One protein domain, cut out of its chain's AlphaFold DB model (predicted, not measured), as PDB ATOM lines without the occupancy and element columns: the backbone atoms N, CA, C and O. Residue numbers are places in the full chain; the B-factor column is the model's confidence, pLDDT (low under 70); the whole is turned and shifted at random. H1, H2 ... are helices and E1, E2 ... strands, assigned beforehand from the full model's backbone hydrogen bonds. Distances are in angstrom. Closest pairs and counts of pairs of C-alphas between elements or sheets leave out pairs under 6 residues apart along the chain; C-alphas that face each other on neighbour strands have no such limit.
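This is residues 44 to 98 of the 226 residues of the protein "LLM class flavin-dependent oxidoreductase" of Gammaproteobacteria bacterium (UniProt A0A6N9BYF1). A small sheet of three short parallel strands makes a wall, and two helices, H1 and H2, cover one of its faces, the other face being bare. The long helix H2 makes much of the length of the whole; the shorter H1 packs on it at a steep tilt. The printed part has 55 residues, with the named elements E1, H1, E2, H2 and E3 in that order along the chain; the sheet runs E1 E2 E3, parallel throughout. The class is mixed, helices and strands, in two layers, helices on one face of a sheet. The whole is compact, with a radius of gyration of the C-alphas of 9.9 A, and elongated, with spans of 30 by 18 by 18 A.

Strand E1, residues 44 to 46, begins at C-alpha 44, (-23.775, -33.760, -32.812). Helix H1, residues 49 to 58, measures 14.3 A from first to last C-alpha. Strand E2, residues 61 to 64, measures 9.5 A. Helix H2, residues 70 to 86, begins at C-alpha 70, (-20.100, -35.478, -51.666), and measures 24.4 A. Strand E3, residues 95 to 97, measures 6.9 A and ends at C-alpha 97, (-25.092, -36.819, -43.231).

E1 and E3 are the edge strands and E2 is the inner strand. E1 and E2 are parallel at 29 degrees, with N 46 and O 63 within hydrogen-bond range at 2.8 A. E2 and E3 are parallel, also at 29 degrees, with N 64 and O 96 within hydrogen-bond range at 2.8 A. E1, H1, E2 and E2, H2, E3 are strand-helix-strand units, two parallel neighbour strands with a helix between, and each crossover is right-handed. H1 is on the sheet at a height over the sheet of 8.0 A, over E1 and only just over E2, where 3 of its C-alphas fall; it runs along the strands, at 15 degrees to E1 on the local plane. The closest C-alphas of H1 and E2 are those of Ala 55 and Val 62, 5.7 A apart. H2 is on the same face at a height over the sheet of 9.9 A, over E2 and only just over E3, where 3 of its C-alphas fall. It runs slantwise to the strands, but only just, at 33 degrees to E2 on the local plane. The closest C-alphas of H2 and E2 are those of Leu 64 and Ile 73, 6.9 A apart. H1 and H2 touch, the same way at a steep tilt of 55 degrees; their closest C-alphas are those of Ala 56 and Ala 80, 5.1 A apart. In H1 and H2 every O i to N i+4 pair is within hydrogen-bond range.

The two C-alphas farthest apart are those of Ala 68 and Gly 88, at 30.4 A. The printed part has no cut. The links E1 to H1, H1 to E2 and E2 to H2 are tight, the link H2 to E3 is short, and no link is long. The mean pLDDT of the printed part is 92.8, and no printed residue is under 70.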
ATOM      1  N   VAL A  44     -23.862 -35.228 -32.746       96.69
ATOM      2  CA  VAL A  44     -23.775 -33.760 -32.812       96.69
ATOM      3  C   VAL A  44     -23.959 -33.283 -34.244       96.69
ATOM      4  O   VAL A  44     -23.121 -33.552 -35.106       96.69
ATOM      5  N   ALA A  45     -25.033 -32.522 -34.470       94.19
ATOM      6  CA  ALA A  45     -25.292 -31.828 -35.726       94.19
ATOM      7  C   ALA A  45     -24.259 -30.711 -35.938       94.19
ATOM      8  O   ALA A  45     -24.243 -29.707 -35.222       94.19
ATOM      9  N   ALA A  46     -23.386 -30.889 -36.927       92.69
ATOM     10  CA  ALA A  46     -22.227 -30.041 -37.149       92.69
ATOM     11  C   ALA A  46     -22.210 -29.469 -38.574       92.69
ATOM     12  O   ALA A  46     -22.306 -30.191 -39.568       92.69
ATOM     13  N   THR A  47     -22.063 -28.147 -38.670       87.06
ATOM     14  CA  THR A  47     -22.074 -27.388 -39.937       87.06
ATOM     15  C   THR A  47     -20.730 -26.732 -40.265       87.06
ATOM     16  O   THR A  47     -20.454 -26.434 -41.425       87.06
ATOM     17  N   GLY A  48     -19.884 -26.480 -39.261       87.06
ATOM     18  CA  GLY A  48     -18.631 -25.736 -39.403       87.06
ATOM     19  C   GLY A  48     -17.449 -26.425 -38.722       87.06
ATOM     20  O   GLY A  48     -17.649 -27.277 -37.856       87.06
ATOM     21  N   PRO A  49     -16.207 -26.039 -39.062       91.12
ATOM     22  CA  PRO A  49     -15.011 -26.787 -38.681       91.12
ATOM     23  C   PRO A  49     -14.805 -26.868 -37.165       91.12
ATOM     24  O   PRO A  49     -14.345 -27.887 -36.660       91.12
ATOM     25  N   GLN A  50     -15.195 -25.829 -36.424       92.00
ATOM     26  CA  GLN A  50     -15.099 -25.822 -34.966       92.00
ATOM     27  C   GLN A  50     -16.066 -26.825 -34.326       92.00
ATOM     28  O   GLN A  50     -15.651 -27.618 -33.485       92.00
ATOM     29  N   VAL A  51     -17.335 -26.832 -34.745       94.25
ATOM     30  CA  VAL A  51     -18.337 -27.771 -34.213       94.25
ATOM     31  C   VAL A  51     -18.012 -29.200 -34.643       94.25
ATOM     32  O   VAL A  51     -18.100 -30.103 -33.822       94.25
ATOM     33  N   ILE A  52     -17.553 -29.401 -35.885       95.81
ATOM     34  CA  ILE A  52     -17.089 -30.706 -36.381       95.81
ATOM     35  C   ILE A  52     -15.913 -31.215 -35.537       95.81
ATOM     36  O   ILE A  52     -15.921 -32.365 -35.114       95.81
ATOM     37  N   SER A  53     -14.934 -30.357 -35.237       95.56
ATOM     38  CA  SER A  53     -13.792 -30.705 -34.382       95.56
ATOM     39  C   SER A  53     -14.221 -31.062 -32.954       95.56
ATOM     40  O   SER A  53     -13.775 -32.061 -32.397       95.56
ATOM     41  N   ILE A  54     -15.138 -30.296 -32.352       96.38
ATOM     42  CA  ILE A  54     -15.684 -30.609 -31.022       96.38
ATOM     43  C   ILE A  54     -16.424 -31.953 -31.042       96.38
ATOM     44  O   ILE A  54     -16.148 -32.807 -30.201       96.38
ATOM     45  N   ALA A  55     -17.308 -32.155 -32.021       96.94
ATOM     46  CA  ALA A  55     -18.073 -33.386 -32.187       96.94
ATOM     47  C   ALA A  55     -17.158 -34.605 -32.356       96.94
ATOM     48  O   ALA A  55     -17.348 -35.610 -31.684       96.94
ATOM     49  N   ALA A  56     -16.122 -34.495 -33.188       96.88
ATOM     50  CA  ALA A  56     -15.203 -35.592 -33.467       96.88
ATOM     51  C   ALA A  56     -14.453 -36.101 -32.227       96.88
ATOM     52  O   ALA A  56     -13.999 -37.244 -32.221       96.88
ATOM     53  N   ARG A  57     -14.310 -35.264 -31.195       95.00
ATOM     54  CA  ARG A  57     -13.585 -35.590 -29.960       95.00
ATOM     55  C   ARG A  57     -14.497 -36.074 -28.839       95.00
ATOM     56  O   ARG A  57     -14.083 -36.907 -28.045       95.00
ATOM     57  N   LEU A  58     -15.712 -35.527 -28.757       94.94
ATOM     58  CA  LEU A  58     -16.578 -35.680 -27.583       94.94
ATOM     59  C   LEU A  58     -17.888 -36.432 -27.855       94.94
ATOM     60  O   LEU A  58     -18.528 -36.875 -26.905       94.94
ATOM     61  N   ALA A  59     -18.316 -36.538 -29.115       95.75
ATOM     62  CA  ALA A  59     -19.576 -37.177 -29.481       95.75
ATOM     63  C   ALA A  59     -19.378 -38.642 -29.883       95.75
ATOM     64  O   ALA A  59     -18.300 -39.044 -30.322       95.75
ATOM     65  N   ASP A  60     -20.455 -39.420 -29.809       95.50
ATOM     66  CA  ASP A  60     -20.478 -40.802 -30.299       95.50
ATOM     67  C   ASP A  60     -20.603 -40.861 -31.827       95.50
ATOM     68  O   ASP A  60     -20.247 -41.862 -32.446       95.50
ATOM     69  N   ARG A  61     -21.119 -39.788 -32.448       96.75
ATOM     70  CA  ARG A  61     -21.266 -39.647 -33.901       96.75
ATOM     71  C   ARG A  61     -21.230 -38.180 -34.331       96.75
ATOM     72  O   ARG A  61     -21.805 -37.310 -33.672       96.75
ATOM     73  N   VAL A  62     -20.606 -37.915 -35.476       97.62
ATOM     74  CA  VAL A  62     -20.636 -36.602 -36.132       97.62
ATOM     75  C   VAL A  62     -21.741 -36.584 -37.184       97.62
ATOM     76  O   VAL A  62     -21.693 -37.332 -38.159       97.62
ATOM     77  N   ASP A  63     -22.715 -35.696 -37.012       96.19
ATOM     78  CA  ASP A  63     -23.850 -35.549 -37.916       96.19
ATOM     79  C   ASP A  63     -23.629 -34.346 -38.847       96.19
ATOM     80  O   ASP A  63     -23.861 -33.193 -38.483       96.19
ATOM     81  N   LEU A  64     -23.141 -34.602 -40.062       94.00
ATOM     82  CA  LEU A  64     -22.742 -33.569 -41.016       94.00
ATOM     83  C   LEU A  64     -23.961 -32.903 -41.663       94.00
ATOM     84  O   LEU A  64     -24.683 -33.499 -42.464       94.00
ATOM     85  N   MET A  65     -24.142 -31.617 -41.378       90.62
ATOM     86  CA  MET A  65     -25.195 -30.779 -41.954       90.62
ATOM     87  C   MET A  65     -24.643 -29.894 -43.076       90.62
ATOM     88  O   MET A  65     -24.706 -28.666 -43.029       90.62
ATOM     89  N   LEU A  66     -24.050 -30.543 -44.081       85.31
ATOM     90  CA  LEU A  66     -23.319 -29.895 -45.181       85.31
ATOM     91  C   LEU A  66     -24.053 -29.975 -46.536       85.31
ATOM     92  O   LEU A  66     -23.551 -29.497 -47.559       85.31
ATOM     93  N   GLY A  67     -25.255 -30.559 -46.541       83.62
ATOM     94  CA  GLY A  67     -26.047 -30.826 -47.738       83.62
ATOM     95  C   GLY A  67     -25.566 -32.055 -48.518       83.62
ATOM     96  O   GLY A  67     -24.776 -32.852 -48.030       83.62
ATOM     97  N   ALA A  68     -26.055 -32.204 -49.753       85.50
ATOM     98  CA  ALA A  68     -25.857 -33.407 -50.572       85.50
ATOM     99  C   ALA A  68     -24.501 -33.492 -51.302       85.50
ATOM    100  O   ALA A  68     -24.222 -34.488 -51.961       85.50
ATOM    101  N   SER A  69     -23.669 -32.448 -51.239       84.94
ATOM    102  CA  SER A  69     -22.383 -32.422 -51.946       84.94
ATOM    103  C   SER A  69     -21.421 -33.435 -51.327       84.94
ATOM    104  O   SER A  69     -20.960 -33.255 -50.196       84.94
ATOM    105  N   ALA A  70     -21.062 -34.465 -52.095       87.31
ATOM    106  CA  ALA A  70     -20.100 -35.478 -51.666       87.31
ATOM    107  C   ALA A  70     -18.748 -34.853 -51.285       87.31
ATOM    108  O   ALA A  70     -18.139 -35.247 -50.295       87.31
ATOM    109  N   LYS A  71     -18.313 -33.817 -52.016       87.00
ATOM    110  CA  LYS A  71     -17.060 -33.106 -51.728       87.00
ATOM    111  C   LYS A  71     -17.118 -32.342 -50.406       87.00
ATOM    112  O   LYS A  71     -16.143 -32.352 -49.660       87.00
ATOM    113  N   ARG A  72     -18.257 -31.716 -50.079       86.38
ATOM    114  CA  ARG A  72     -18.446 -31.066 -48.769       86.38
ATOM    115  C   ARG A  72     -18.474 -32.085 -47.637       86.38
ATOM    116  O   ARG A  72     -17.855 -31.843 -46.607       86.38
ATOM    117  N   ILE A  73     -19.148 -33.219 -47.833       91.75
ATOM    118  CA  ILE A  73     -19.176 -34.309 -46.848       91.75
ATOM    119  C   ILE A  73     -17.755 -34.825 -46.596       91.75
ATOM    120  O   ILE A  73     -17.331 -34.881 -45.444       91.75
ATOM    121  N   GLN A  74     -16.995 -35.104 -47.657       93.00
ATOM    122  CA  GLN A  74     -15.611 -35.559 -47.549       93.00
ATOM    123  C   GLN A  74     -14.735 -34.554 -46.788       93.00
ATOM    124  O   GLN A  74     -14.037 -34.941 -45.853       93.00
ATOM    125  N   TRP A  75     -14.828 -33.263 -47.123       92.50
ATOM    126  CA  TRP A  75     -14.134 -32.209 -46.381       92.50
ATOM    127  C   TRP A  75     -14.489 -32.226 -44.884       92.50
ATOM    128  O   TRP A  75     -13.604 -32.139 -44.035       92.50
ATOM    129  N   GLY A  76     -15.771 -32.377 -44.537       93.31
ATOM    130  CA  GLY A  76     -16.208 -32.457 -43.140       93.31
ATOM    131  C   GLY A  76     -15.621 -33.664 -42.402       93.31
ATOM    132  O   GLY A  76     -15.171 -33.534 -41.262       93.31
ATOM    133  N   MET A  77     -15.559 -34.819 -43.067       95.50
ATOM    134  CA  MET A  77     -14.924 -36.024 -42.525       95.50
ATOM    135  C   MET A  77     -13.420 -35.823 -42.300       95.50
ATOM    136  O   MET A  77     -12.890 -36.236 -41.270       95.50
ATOM    137  N   GLU A  78     -12.728 -35.161 -43.230       95.31
ATOM    138  CA  GLU A  78     -11.301 -34.837 -43.104       95.31
ATOM    139  C   GLU A  78     -11.032 -33.890 -41.928       95.31
ATOM    140  O   GLU A  78     -10.111 -34.133 -41.151       95.31
ATOM    141  N   VAL A  79     -11.874 -32.869 -41.723       95.12
ATOM    142  CA  VAL A  79     -11.773 -31.967 -40.562       95.12
ATOM    143  C   VAL A  79     -11.913 -32.729 -39.241       95.12
ATOM    144  O   VAL A  79     -11.132 -32.504 -38.316       95.12
ATOM    145  N   ALA A  80     -12.883 -33.642 -39.147       96.31
ATOM    146  CA  ALA A  80     -13.090 -34.465 -37.956       96.31
ATOM    147  C   ALA A  80     -11.900 -35.400 -37.682       96.31
ATOM    148  O   ALA A  80     -11.406 -35.471 -36.554       96.31
ATOM    149  N   ARG A  81     -11.400 -36.080 -38.720       95.75
ATOM    150  CA  ARG A  81     -10.235 -36.973 -38.621       95.75
ATOM    151  C   ARG A  81      -8.975 -36.218 -38.215       95.75
ATOM    152  O   ARG A  81      -8.232 -36.685 -37.358       95.75
ATOM    153  N   GLU A  82      -8.760 -35.031 -38.776       95.31
ATOM    154  CA  GLU A  82      -7.624 -34.184 -38.424       95.31
ATOM    155  C   GLU A  82      -7.680 -33.720 -36.965       95.31
ATOM    156  O   GLU A  82      -6.657 -33.719 -36.283       95.31
ATOM    157  N   ALA A  83      -8.868 -33.360 -36.470       95.69
ATOM    158  CA  ALA A  83      -9.056 -32.988 -35.070       95.69
ATOM    159  C   ALA A  83      -8.676 -34.137 -34.122       95.69
ATOM    160  O   ALA A  83      -7.919 -33.919 -33.179       95.69
ATOM    161  N   ARG A  84      -9.122 -35.366 -34.419       95.81
ATOM    162  CA  ARG A  84      -8.757 -36.566 -33.644       95.81
ATOM    163  C   ARG A  84      -7.259 -36.866 -33.709       95.81
ATOM    164  O   ARG A  84      -6.646 -37.135 -32.679       95.81
ATOM    165  N   ARG A  85      -6.653 -36.760 -34.901       94.81
ATOM    166  CA  ARG A  85      -5.211 -36.984 -35.109       94.81
ATOM    167  C   ARG A  85      -4.358 -36.035 -34.268       94.81
ATOM    168  O   ARG A  85      -3.383 -36.475 -33.668       94.81
ATOM    169  N   LYS A  86      -4.723 -34.751 -34.207       95.00
ATOM    170  CA  LYS A  86      -3.995 -33.737 -33.422       95.00
ATOM    171  C   LYS A  86      -3.995 -34.013 -31.920       95.00
ATOM    172  O   LYS A  86      -3.057 -33.609 -31.246       95.00
ATOM    173  N   GLU A  87      -5.013 -34.700 -31.413       94.19
ATOM    174  CA  GLU A  87      -5.118 -35.080 -29.999       94.19
ATOM    175  C   GLU A  87      -4.619 -36.505 -29.721       94.19
ATOM    176  O   GLU A  87      -4.753 -37.002 -28.608       94.19
ATOM    177  N   GLY A  88      -4.037 -37.176 -30.722       94.62
ATOM    178  CA  GLY A  88      -3.518 -38.536 -30.569       94.62
ATOM    179  C   GLY A  88      -4.604 -39.589 -30.322       94.62
ATOM    180  O   GLY A  88      -4.299 -40.672 -29.829       94.62
ATOM    181  N   MET A  89      -5.866 -39.295 -30.652       93.56
ATOM    182  CA  MET A  89      -6.964 -40.244 -30.480       93.56
ATOM    183  C   MET A  89      -6.850 -41.380 -31.500       93.56
ATOM    184  O   MET A  89      -6.703 -41.143 -32.701       93.56
ATOM    185  N   THR A  90      -6.974 -42.618 -31.030       87.25
ATOM    186  CA  THR A  90      -7.028 -43.813 -31.878       87.25
ATOM    187  C   THR A  90      -8.484 -44.166 -32.225       87.25
ATOM    188  O   THR A  90      -9.423 -43.798 -31.514       87.25
ATOM    189  N   GLY A  91      -8.695 -44.835 -33.362       84.94
ATOM    190  CA  GLY A  91     -10.026 -45.225 -33.849       84.94
ATOM    191  C   GLY A  91     -10.770 -44.149 -34.656       84.94
ATOM    192  O   GLY A  91     -10.492 -42.951 -34.544       84.94
ATOM    193  N   ASP A  92     -11.713 -44.598 -35.490       87.25
ATOM    194  CA  ASP A  92     -12.560 -43.725 -36.315       87.25
ATOM    195  C   ASP A  92     -13.787 -43.236 -35.531       87.25
ATOM    196  O   ASP A  92     -14.211 -43.861 -34.556       87.25
ATOM    197  N   VAL A  93     -14.361 -42.113 -35.966       91.25
ATOM    198  CA  VAL A  93     -15.633 -41.607 -35.440       91.25
ATOM    199  C   VAL A  93     -16.749 -41.915 -36.439       91.25
ATOM    200  O   VAL A  93     -16.584 -41.644 -37.629       91.25
ATOM    201  N   PRO A  94     -17.893 -42.474 -36.009       96.19
ATOM    202  CA  PRO A  94     -19.035 -42.655 -36.889       96.19
ATOM    203  C   PRO A  94     -19.512 -41.320 -37.471       96.19
ATOM    204  O   PRO A  94     -19.574 -40.303 -36.774       96.19
ATOM    205  N   PHE A  95     -19.914 -41.341 -38.739       96.75
ATOM    206  CA  PHE A  95     -20.484 -40.188 -39.429       96.75
ATOM    207  C   PHE A  95     -21.922 -40.468 -39.855       96.75
ATOM    208  O   PHE A  95     -22.259 -41.578 -40.263       96.75
ATOM    209  N   SER A  96     -22.757 -39.434 -39.826       96.06
ATOM    210  CA  SER A  96     -23.988 -39.374 -40.611       96.06
ATOM    211  C   SER A  96     -24.011 -38.086 -41.435       96.06
ATOM    212  O   SER A  96     -23.234 -37.163 -41.183       96.06
ATOM    213  N   ALA A  97     -24.885 -38.020 -42.437       92.88
ATOM    214  CA  ALA A  97     -25.092 -36.819 -43.231       92.88
ATOM    215  C   ALA A  97     -26.581 -36.504 -43.328       92.88
ATOM    216  O   ALA A  97     -27.396 -37.379 -43.626       92.88
ATOM    217  N   TYR A  98     -26.925 -35.237 -43.121       88.69
ATOM    218  CA  TYR A  98     -28.283 -34.752 -43.311       88.69
ATOM    219  C   TYR A  98     -28.460 -34.233 -44.731       88.69
ATOM    220  O   TYR A  98     -27.853 -33.239 -45.143       88.69
TER     221      TYR A  98